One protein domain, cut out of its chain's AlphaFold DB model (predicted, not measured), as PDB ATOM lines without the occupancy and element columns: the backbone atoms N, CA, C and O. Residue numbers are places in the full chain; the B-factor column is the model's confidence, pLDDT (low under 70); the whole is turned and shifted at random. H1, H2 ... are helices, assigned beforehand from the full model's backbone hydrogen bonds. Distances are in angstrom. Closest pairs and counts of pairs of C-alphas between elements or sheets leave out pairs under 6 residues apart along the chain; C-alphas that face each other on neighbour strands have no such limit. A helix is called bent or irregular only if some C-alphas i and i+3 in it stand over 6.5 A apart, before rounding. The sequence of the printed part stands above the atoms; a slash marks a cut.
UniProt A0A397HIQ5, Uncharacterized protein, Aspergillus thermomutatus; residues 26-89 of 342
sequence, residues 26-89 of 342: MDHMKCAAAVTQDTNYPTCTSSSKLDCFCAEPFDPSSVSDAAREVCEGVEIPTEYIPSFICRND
ATOM      1  N   MET A  26      -0.714 -23.293  28.027       79.81
ATOM      2  CA  MET A  26       0.398 -24.230  27.985       79.81
ATOM      3  C   MET A  26       1.379 -23.915  26.850       79.81
ATOM      4  O   MET A  26       2.588 -24.028  27.050       79.81
ATOM      5  N   ASP A  27       0.890 -23.524  25.677       82.44
ATOM      6  CA  ASP A  27       1.756 -23.219  24.539       82.44
ATOM      7  C   ASP A  27       2.481 -21.884  24.732       82.44
ATOM      8  O   ASP A  27       3.660 -21.756  24.390       82.44
ATOM      9  N   HIS A  28       1.818 -20.941  25.412       83.12
ATOM     10  CA  HIS A  28       2.439 -19.713  25.910       83.12
ATOM     11  C   HIS A  28       3.633 -19.992  26.816       83.12
ATOM     12  O   HIS A  28       4.752 -19.557  26.540       83.12
ATOM     13  N   MET A  29       3.425 -20.841  27.818       84.56
ATOM     14  CA  MET A  29       4.473 -21.242  28.751       84.56
ATOM     15  C   MET A  29       5.619 -22.001  28.069       84.56
ATOM     16  O   MET A  29       6.773 -21.818  28.450       84.56
ATOM     17  N   LYS A  30       5.340 -22.836  27.057       88.06
ATOM     18  CA  LYS A  30       6.380 -23.576  26.316       88.06
ATOM     19  C   LYS A  30       7.287 -22.646  25.518       88.06
ATOM     20  O   LYS A  30       8.505 -22.759  25.638       88.06
ATOM     21  N   CYS A  31       6.711 -21.721  24.748       89.25
ATOM     22  CA  CYS A  31       7.490 -20.736  23.999       89.25
ATOM     23  C   CYS A  31       8.259 -19.806  24.960       89.25
ATOM     24  O   CYS A  31       9.464 -19.620  24.802       89.25
ATOM     25  N   ALA A  32       7.621 -19.328  26.035       88.38
ATOM     26  CA  ALA A  32       8.268 -18.489  27.049       88.38
ATOM     27  C   ALA A  32       9.449 -19.180  27.753       88.38
ATOM     28  O   ALA A  32      10.517 -18.587  27.946       88.38
ATOM     29  N   ALA A  33       9.283 -20.454  28.112       88.50
ATOM     30  CA  ALA A  33      10.343 -21.246  28.716       88.50
ATOM     31  C   ALA A  33      11.503 -21.478  27.741       88.50
ATOM     32  O   ALA A  33      12.657 -21.343  28.138       88.50
ATOM     33  N   ALA A  34      11.216 -21.791  26.475       89.88
ATOM     34  CA  ALA A  34      12.253 -22.029  25.476       89.88
ATOM     35  C   ALA A  34      13.085 -20.762  25.218       89.88
ATOM     36  O   ALA A  34      14.314 -20.806  25.256       89.88
ATOM     37  N   VAL A  35      12.423 -19.612  25.067       88.12
ATOM     38  CA  VAL A  35      13.090 -18.321  24.839       88.12
ATOM     39  C   VAL A  35      14.004 -17.952  26.004       88.12
ATOM     40  O   VAL A  35      15.128 -17.513  25.776       88.12
ATOM     41  N   THR A  36      13.576 -18.178  27.250       88.25
ATOM     42  CA  THR A  36      14.355 -17.807  28.447       88.25
ATOM     43  C   THR A  36      15.414 -18.825  28.875       88.25
ATOM     44  O   THR A  36      16.292 -18.499  29.683       88.25
ATOM     45  N   GLN A  37      15.382 -20.051  28.352       85.56
ATOM     46  CA  GLN A  37      16.405 -21.054  28.653       85.56
ATOM     47  C   GLN A  37      17.758 -20.682  28.040       85.56
ATOM     48  O   GLN A  37      18.755 -20.659  28.768       85.56
ATOM     49  N   ASP A  38      17.766 -20.306  26.761       73.56
ATOM     50  CA  ASP A  38      19.001 -20.135  25.985       73.56
ATOM     51  C   ASP A  38      19.525 -18.698  25.936       73.56
ATOM     52  O   ASP A  38      20.697 -18.472  25.625       73.56
ATOM     53  N   THR A  39      18.696 -17.712  26.273       76.38
ATOM     54  CA  THR A  39      19.131 -16.315  26.296       76.38
ATOM     55  C   THR A  39      19.868 -15.962  27.585       76.38
ATOM     56  O   THR A  39      19.531 -16.390  28.701       76.38
ATOM     57  N   ASN A  40      20.912 -15.156  27.413       76.81
ATOM     58  CA  ASN A  40      21.741 -14.630  28.483       76.81
ATOM     59  C   ASN A  40      21.599 -13.107  28.484       76.81
ATOM     60  O   ASN A  40      21.908 -12.470  27.481       76.81
ATOM     61  N   TYR A  41      21.144 -12.547  29.604       80.56
ATOM     62  CA  TYR A  41      20.916 -11.110  29.776       80.56
ATOM     63  C   TYR A  41      21.972 -10.555  30.737       80.56
ATOM     64  O   TYR A  41      21.699 -10.416  31.931       80.56
ATOM     65  N   PRO A  42      23.207 -10.289  30.272       74.38
ATOM     66  CA  PRO A  42      24.305  -9.879  31.151       74.38
ATOM     67  C   PRO A  42      24.062  -8.517  31.817       74.38
ATOM     68  O   PRO A  42      24.680  -8.203  32.832       74.38
ATOM     69  N   THR A  43      23.186  -7.703  31.232       81.81
ATOM     70  CA  THR A  43      22.849  -6.338  31.644       81.81
ATOM     71  C   THR A  43      21.636  -6.259  32.565       81.81
ATOM     72  O   THR A  43      21.429  -5.229  33.206       81.81
ATOM     73  N   CYS A  44      20.868  -7.339  32.696       84.75
ATOM     74  CA  CYS A  44      19.696  -7.365  33.551       84.75
ATOM     75  C   CYS A  44      20.031  -7.840  34.971       84.75
ATOM     76  O   CYS A  44      20.676  -8.866  35.174       84.75
ATOM     77  N   THR A  45      19.544  -7.106  35.975       84.75
ATOM     78  CA  THR A  45      19.709  -7.446  37.399       84.75
ATOM     79  C   THR A  45      18.482  -8.121  38.014       84.75
ATOM     80  O   THR A  45      18.479  -8.368  39.221       84.75
ATOM     81  N   SER A  46      17.421  -8.375  37.238       85.88
ATOM     82  CA  SER A  46      16.241  -9.076  37.756       85.88
ATOM     83  C   SER A  46      16.578 -10.537  38.050       85.88
ATOM     84  O   SER A  46      17.353 -11.179  37.343       85.88
ATOM     85  N   SER A  47      15.970 -11.081  39.103       81.69
ATOM     86  CA  SER A  47      16.025 -12.513  39.404       81.69
ATOM     87  C   SER A  47      15.219 -13.355  38.408       81.69
ATOM     88  O   SER A  47      15.411 -14.567  38.337       81.69
ATOM     89  N   SER A  48      14.300 -12.727  37.668       85.56
ATOM     90  CA  SER A  48      13.458 -13.365  36.658       85.56
ATOM     91  C   SER A  48      14.051 -13.136  35.271       85.56
ATOM     92  O   SER A  48      14.147 -12.003  34.802       85.56
ATOM     93  N   LYS A  49      14.418 -14.225  34.588       85.19
ATOM     94  CA  LYS A  49      14.863 -14.159  33.188       85.19
ATOM     95  C   LYS A  49      13.771 -13.636  32.249       85.19
ATOM     96  O   LYS A  49      14.104 -13.026  31.240       85.19
ATOM     97  N   LEU A  50      12.497 -13.871  32.575       85.81
ATOM     98  CA  LEU A  50      11.367 -13.340  31.809       85.81
ATOM     99  C   LEU A  50      11.302 -11.818  31.924       85.81
ATOM    100  O   LEU A  50      11.179 -11.144  30.911       85.81
ATOM    101  N   ASP A  51      11.492 -11.266  33.124       85.50
ATOM    102  CA  ASP A  51      11.513  -9.809  33.308       85.50
ATOM    103  C   ASP A  51      12.674  -9.184  32.533       85.50
ATOM    104  O   ASP A  51      12.530  -8.118  31.947       85.50
ATOM    105  N   CYS A  52      13.823  -9.865  32.506       88.38
ATOM    106  CA  CYS A  52      14.979  -9.436  31.727       88.38
ATOM    107  C   CYS A  52      14.702  -9.429  30.227       88.38
ATOM    108  O   CYS A  52      15.026  -8.453  29.554       88.38
ATOM    109  N   PHE A  53      14.065 -10.486  29.727       88.94
ATOM    110  CA  PHE A  53      13.634 -10.565  28.338       88.94
ATOM    111  C   PHE A  53      12.655  -9.442  27.977       88.94
ATOM    112  O   PHE A  53      12.779  -8.838  26.918       88.94
ATOM    113  N   CYS A  54      11.720  -9.123  28.873       89.12
ATOM    114  CA  CYS A  54      10.710  -8.094  28.643       89.12
ATOM    115  C   CYS A  54      11.209  -6.656  28.851       89.12
ATOM    116  O   CYS A  54      10.556  -5.715  28.401       89.12
ATOM    117  N   ALA A  55      12.344  -6.465  29.531       85.56
ATOM    118  CA  ALA A  55      12.926  -5.151  29.795       85.56
ATOM    119  C   ALA A  55      13.922  -4.689  28.717       85.56
ATOM    120  O   ALA A  55      14.185  -3.489  28.611       85.56
ATOM    121  N   GLU A  56      14.497  -5.610  27.940       83.38
ATOM    122  CA  GLU A  56      15.480  -5.285  26.905       83.38
ATOM    123  C   GLU A  56      14.858  -5.136  25.508       83.38
ATOM    124  O   GLU A  56      13.815  -5.723  25.212       83.38
ATOM    125  N   PRO A  57      15.490  -4.353  24.612       84.56
ATOM    126  CA  PRO A  57      15.097  -4.316  23.211       84.56
ATOM    127  C   PRO A  57      15.205  -5.716  22.611       84.56
ATOM    128  O   PRO A  57      16.276  -6.323  22.620       84.56
ATOM    129  N   PHE A  58      14.100  -6.217  22.067       86.94
ATOM    130  CA  PHE A  58      14.090  -7.535  21.458       86.94
ATOM    131  C   PHE A  58      14.908  -7.561  20.165       86.94
ATOM    132  O   PHE A  58      14.610  -6.833  19.214       86.94
ATOM    133  N   ASP A  59      15.899  -8.448  20.118       86.06
ATOM    134  CA  ASP A  59      16.594  -8.827  18.892       86.06
ATOM    135  C   ASP A  59      16.169 -10.252  18.498       86.06
ATOM    136  O   ASP A  59      16.525 -11.201  19.205       86.06
ATOM    137  N   PRO A  60      15.453 -10.453  17.377       84.75
ATOM    138  CA  PRO A  60      15.067 -11.789  16.925       84.75
ATOM    139  C   PRO A  60      16.279 -12.693  16.660       84.75
ATOM    140  O   PRO A  60      16.161 -13.911  16.750       84.75
ATOM    141  N   SER A  61      17.456 -12.119  16.388       86.25
ATOM    142  CA  SER A  61      18.708 -12.860  16.172       86.25
ATOM    143  C   SER A  61      19.281 -13.459  17.460       86.25
ATOM    144  O   SER A  61      20.132 -14.344  17.402       86.25
ATOM    145  N   SER A  62      18.846 -12.958  18.621       85.06
ATOM    146  CA  SER A  62      19.253 -13.460  19.940       85.06
ATOM    147  C   SER A  62      18.468 -14.701  20.377       85.06
ATOM    148  O   SER A  62      18.877 -15.393  21.310       85.06
ATOM    149  N   VAL A  63      17.359 -15.002  19.694       86.56
ATOM    150  CA  VAL A  63      16.539 -16.188  19.949       86.56
ATOM    151  C   VAL A  63      17.259 -17.411  19.386       86.56
ATOM    152  O   VAL A  63      17.655 -17.428  18.221       86.56
ATOM    153  N   SER A  64      17.438 -18.445  20.209       90.12
ATOM    154  CA  SER A  64      18.068 -19.690  19.765       90.12
ATOM    155  C   SER A  64      17.219 -20.393  18.702       90.12
ATOM    156  O   SER A  64      15.991 -20.294  18.701       90.12
ATOM    157  N   ASP A  65      17.858 -21.160  17.814       90.19
ATOM    158  CA  ASP A  65      17.138 -21.956  16.810       90.19
ATOM    159  C   ASP A  65      16.143 -22.933  17.455       90.19
ATOM    160  O   ASP A  65      15.046 -23.117  16.935       90.19
ATOM    161  N   ALA A  66      16.486 -23.488  18.623       89.50
ATOM    162  CA  ALA A  66      15.600 -24.359  19.390       89.50
ATOM    163  C   ALA A  66      14.364 -23.611  19.919       89.50
ATOM    164  O   ALA A  66      13.245 -24.108  19.810       89.50
ATOM    165  N   ALA A  67      14.539 -22.399  20.456       89.56
ATOM    166  CA  ALA A  67      13.417 -21.575  20.895       89.56
ATOM    167  C   ALA A  67      12.529 -21.153  19.720       89.56
ATOM    168  O   ALA A  67      11.304 -21.166  19.838       89.56
ATOM    169  N   ARG A  68      13.138 -20.843  18.571       89.88
ATOM    170  CA  ARG A  68      12.414 -20.519  17.345       89.88
ATOM    171  C   ARG A  68      11.575 -21.695  16.856       89.88
ATOM    172  O   ARG A  68      10.399 -21.490  16.598       89.88
ATOM    173  N   GLU A  69      12.127 -22.906  16.814       91.19
ATOM    174  CA  GLU A  69      11.391 -24.117  16.425       91.19
ATOM    175  C   GLU A  69      10.201 -24.388  17.359       91.19
ATOM    176  O   GLU A  69       9.099 -24.685  16.896       91.19
ATOM    177  N   VAL A  70      10.385 -24.227  18.675       90.62
ATOM    178  CA  VAL A  70       9.300 -24.409  19.652       90.62
ATOM    179  C   VAL A  70       8.202 -23.363  19.471       90.62
ATOM    180  O   VAL A  70       7.029 -23.723  19.482       90.62
ATOM    181  N   CYS A  71       8.552 -22.085  19.305       89.94
ATOM    182  CA  CYS A  71       7.572 -21.011  19.128       89.94
ATOM    183  C   CYS A  71       6.879 -21.071  17.753       89.94
ATOM    184  O   CYS A  71       5.669 -20.859  17.670       89.94
ATOM    185  N   GLU A  72       7.602 -21.433  16.692       89.50
ATOM    186  CA  GLU A  72       7.056 -21.640  15.344       89.50
ATOM    187  C   GLU A  72       6.126 -22.860  15.292       89.50
ATOM    188  O   GLU A  72       5.115 -22.830  14.597       89.50
ATOM    189  N   GLY A  73       6.389 -23.893  16.101       86.00
ATOM    190  CA  GLY A  73       5.475 -25.021  16.300       86.00
ATOM    191  C   GLY A  73       4.127 -24.636  16.925       86.00
ATOM    192  O   GLY A  73       3.174 -25.409  16.839       86.00
ATOM    193  N   VAL A  74       4.034 -23.444  17.520       84.50
ATOM    194  CA  VAL A  74       2.789 -22.826  18.005       84.50
ATOM    195  C   VAL A  74       2.309 -21.728  17.038       84.50
ATOM    196  O   VAL A  74       1.411 -20.972  17.364       84.50
ATOM    197  N   GLU A  75       2.886 -21.607  15.843       86.38
ATOM    198  CA  GLU A  75       2.561 -20.561  14.860       86.38
ATOM    199  C   GLU A  75       2.863 -19.127  15.339       86.38
ATOM    200  O   GLU A  75       2.265 -18.165  14.858       86.38
ATOM    201  N   ILE A  76       3.815 -18.958  16.263       84.62
ATOM    202  CA  ILE A  76       4.235 -17.640  16.755       84.62
ATOM    203  C   ILE A  76       5.468 -17.196  15.973       84.62
ATOM    204  O   ILE A  76       6.549 -17.766  16.166       84.62
ATOM    205  N   PRO A  77       5.358 -16.164  15.118       87.12
ATOM    206  CA  PRO A  77       6.513 -15.656  14.401       87.12
ATOM    207  C   PRO A  77       7.501 -15.033  15.386       87.12
ATOM    208  O   PRO A  77       7.105 -14.447  16.398       87.12
ATOM    209  N   THR A  78       8.796 -15.125  15.078       86.94
ATOM    210  CA  THR A  78       9.866 -14.677  15.979       86.94
ATOM    211  C   THR A  78       9.703 -13.209  16.376       86.94
ATOM    212  O   THR A  78       9.917 -12.851  17.528       86.94
ATOM    213  N   GLU A  79       9.236 -12.366  15.458       87.25
ATOM    214  CA  GLU A  79       8.961 -10.947  15.679       87.25
ATOM    215  C   GLU A  79       7.826 -10.655  16.680       87.25
ATOM    216  O   GLU A  79       7.810  -9.578  17.274       87.25
ATOM    217  N   TYR A  80       6.905 -11.597  16.911       86.81
ATOM    218  CA  TYR A  80       5.784 -11.436  17.848       86.81
ATOM    219  C   TYR A  80       6.033 -12.086  19.210       86.81
ATOM    220  O   TYR A  80       5.228 -11.901  20.122       86.81
ATOM    221  N   ILE A  81       7.149 -12.800  19.382       87.94
ATOM    222  CA  ILE A  81       7.521 -13.445  20.648       87.94
ATOM    223  C   ILE A  81       7.471 -12.467  21.841       87.94
ATOM    224  O   ILE A  81       6.856 -12.819  22.850       87.94
ATOM    225  N   PRO A  82       8.021 -11.237  21.770       87.62
ATOM    226  CA  PRO A  82       7.948 -10.291  22.888       87.62
ATOM    227  C   PRO A  82       6.515  -9.880  23.185       87.62
ATOM    228  O   PRO A  82       6.091  -9.881  24.331       87.62
ATOM    229  N   SER A  83       5.743  -9.566  22.145       86.25
ATOM    230  CA  SER A  83       4.348  -9.150  22.281       86.25
ATOM    231  C   SER A  83       3.443 -10.261  22.792       86.25
ATOM    232  O   SER A  83       2.346  -9.969  23.253       86.25
ATOM    233  N   PHE A  84       3.868 -11.514  22.668       84.31
ATOM    234  CA  PHE A  84       3.149 -12.671  23.163       84.31
ATOM    235  C   PHE A  84       3.545 -12.997  24.605       84.31
ATOM    236  O   PHE A  84       2.673 -13.110  25.454       84.31
ATOM    237  N   ILE A  85       4.844 -13.080  24.912       86.75
ATOM    238  CA  ILE A  85       5.357 -13.437  26.247       86.75
ATOM    239  C   ILE A  85       5.212 -12.284  27.244       86.75
ATOM    240  O   ILE A  85       4.804 -12.501  28.379       86.75
ATOM    241  N   CYS A  86       5.561 -11.071  26.820       87.25
ATOM    242  CA  CYS A  86       5.602  -9.872  27.656       87.25
ATOM    243  C   CYS A  86       4.299  -9.079  27.611       87.25
ATOM    244  O   CYS A  86       4.247  -7.952  28.103       87.25
ATOM    245  N   ARG A  87       3.249  -9.632  26.989       75.69
ATOM    246  CA  ARG A  87       1.922  -9.044  27.099       75.69
ATOM    247  C   ARG A  87       1.490  -9.187  28.546       75.69
ATOM    248  O   ARG A  87       1.139 -10.270  29.000       75.69
ATOM    249  N   ASN A  88       1.533  -8.078  29.261       56.25
ATOM    250  CA  ASN A  88       0.814  -7.976  30.505       56.25
ATOM    251  C   ASN A  88      -0.679  -8.037  30.162       56.25
ATOM    252  O   ASN A  88      -1.224  -7.096  29.577       56.25
ATOM    253  N   ASP A  89      -1.354  -9.100  30.593       51.81
ATOM    254  CA  ASP A  89      -2.818  -9.146  30.740       51.81
ATOM    255  C   ASP A  89      -3.341  -8.090  31.750       51.81
ATOM    256  O   ASP A  89      -4.496  -8.115  32.158       51.81
TER     257      ASP A  89
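Overview. This is residues 26 to 89 of the 342 residues of an uncharacterized protein of Aspergillus thermomutatus (UniProt A0A397HIQ5). What does the model look like? H1 and H3 lie side by side as an antiparallel pair, H4 is set steeply across that pair on one side of it, and H2 stands away from H1 on the same side, with its first end at H1. What is it built of? The printed part has 64 residues with four named helices, H1, H2, H3 and H4 along the chain, and no named strand, and its class is all helix. The whole is compact, with a radius of gyration of the C-alphas of 10.8 A, and spans 31 by 27 by 17 A.

Along the chain. Where is the longest helix? H1, residues 26 to 38, runs 19.2 A from C-alpha 26 at (0.398, -24.230, 27.985) to C-alpha 38 at (19.001, -20.135, 25.985). It is neither bent nor irregular, but only just: C-alphas 35 and 38 are 6.3 A apart. Where are the other three? H3 is residues 65 to 72, 10.2 A long, and H2 is residues 49 to 55, 9.8 A long. H4, residues 78 to 85, is 11.3 A long and ends at C-alpha 85 at (5.357, -13.437, 26.247); it is irregular, with C-alphas 79 and 82 7.3 A apart.

Arrangement. What touches H1? H1 touches H3 at a shallow tilt of 17 degrees, opposite ways, the closest C-alphas being those of Ala 34 and Ala 67 at 4.7 A. With residues 28 to 32 alone it touches H4 at a steep tilt of 67 degrees, opposite ways, closest at Ala 32 and Ile 85, whose C-alphas are 5.9 A apart. With residues 32 to 36 alone it touches H2, about perpendicular at 90 degrees, the closest C-alphas being those of Thr 36 and Lys 49 at 6.0 A. How do the others stand? H2 and H4 only just touch, with 3 pairs of C-alphas within 8 A, the closest those of Cys 54 and Pro 82 at 6.8 A. H3 and H4 touch only at the corner by their link, the closest C-alphas being those of Arg 68 and Thr 78 at 6.5 A, while H2 and H3 are apart. What do the backbones show? In H2 and H3 every O i to N i+4 pair is within hydrogen-bond range; in H1 8 of 9 are, and in H4 2 of 4.

Size, cuts and confidence. How far does it reach? The two C-alphas farthest apart are those of Thr 45 and Glu 75, at 31.2 A. Are there cuts or long links? The printed part has no cut; the link from H3 to H4 is tight, and those from H1 to H2 and from H2 to H3 are short. Where is confidence low? The mean pLDDT of the printed part is 84.7, and residues 88 to 89 are under 70.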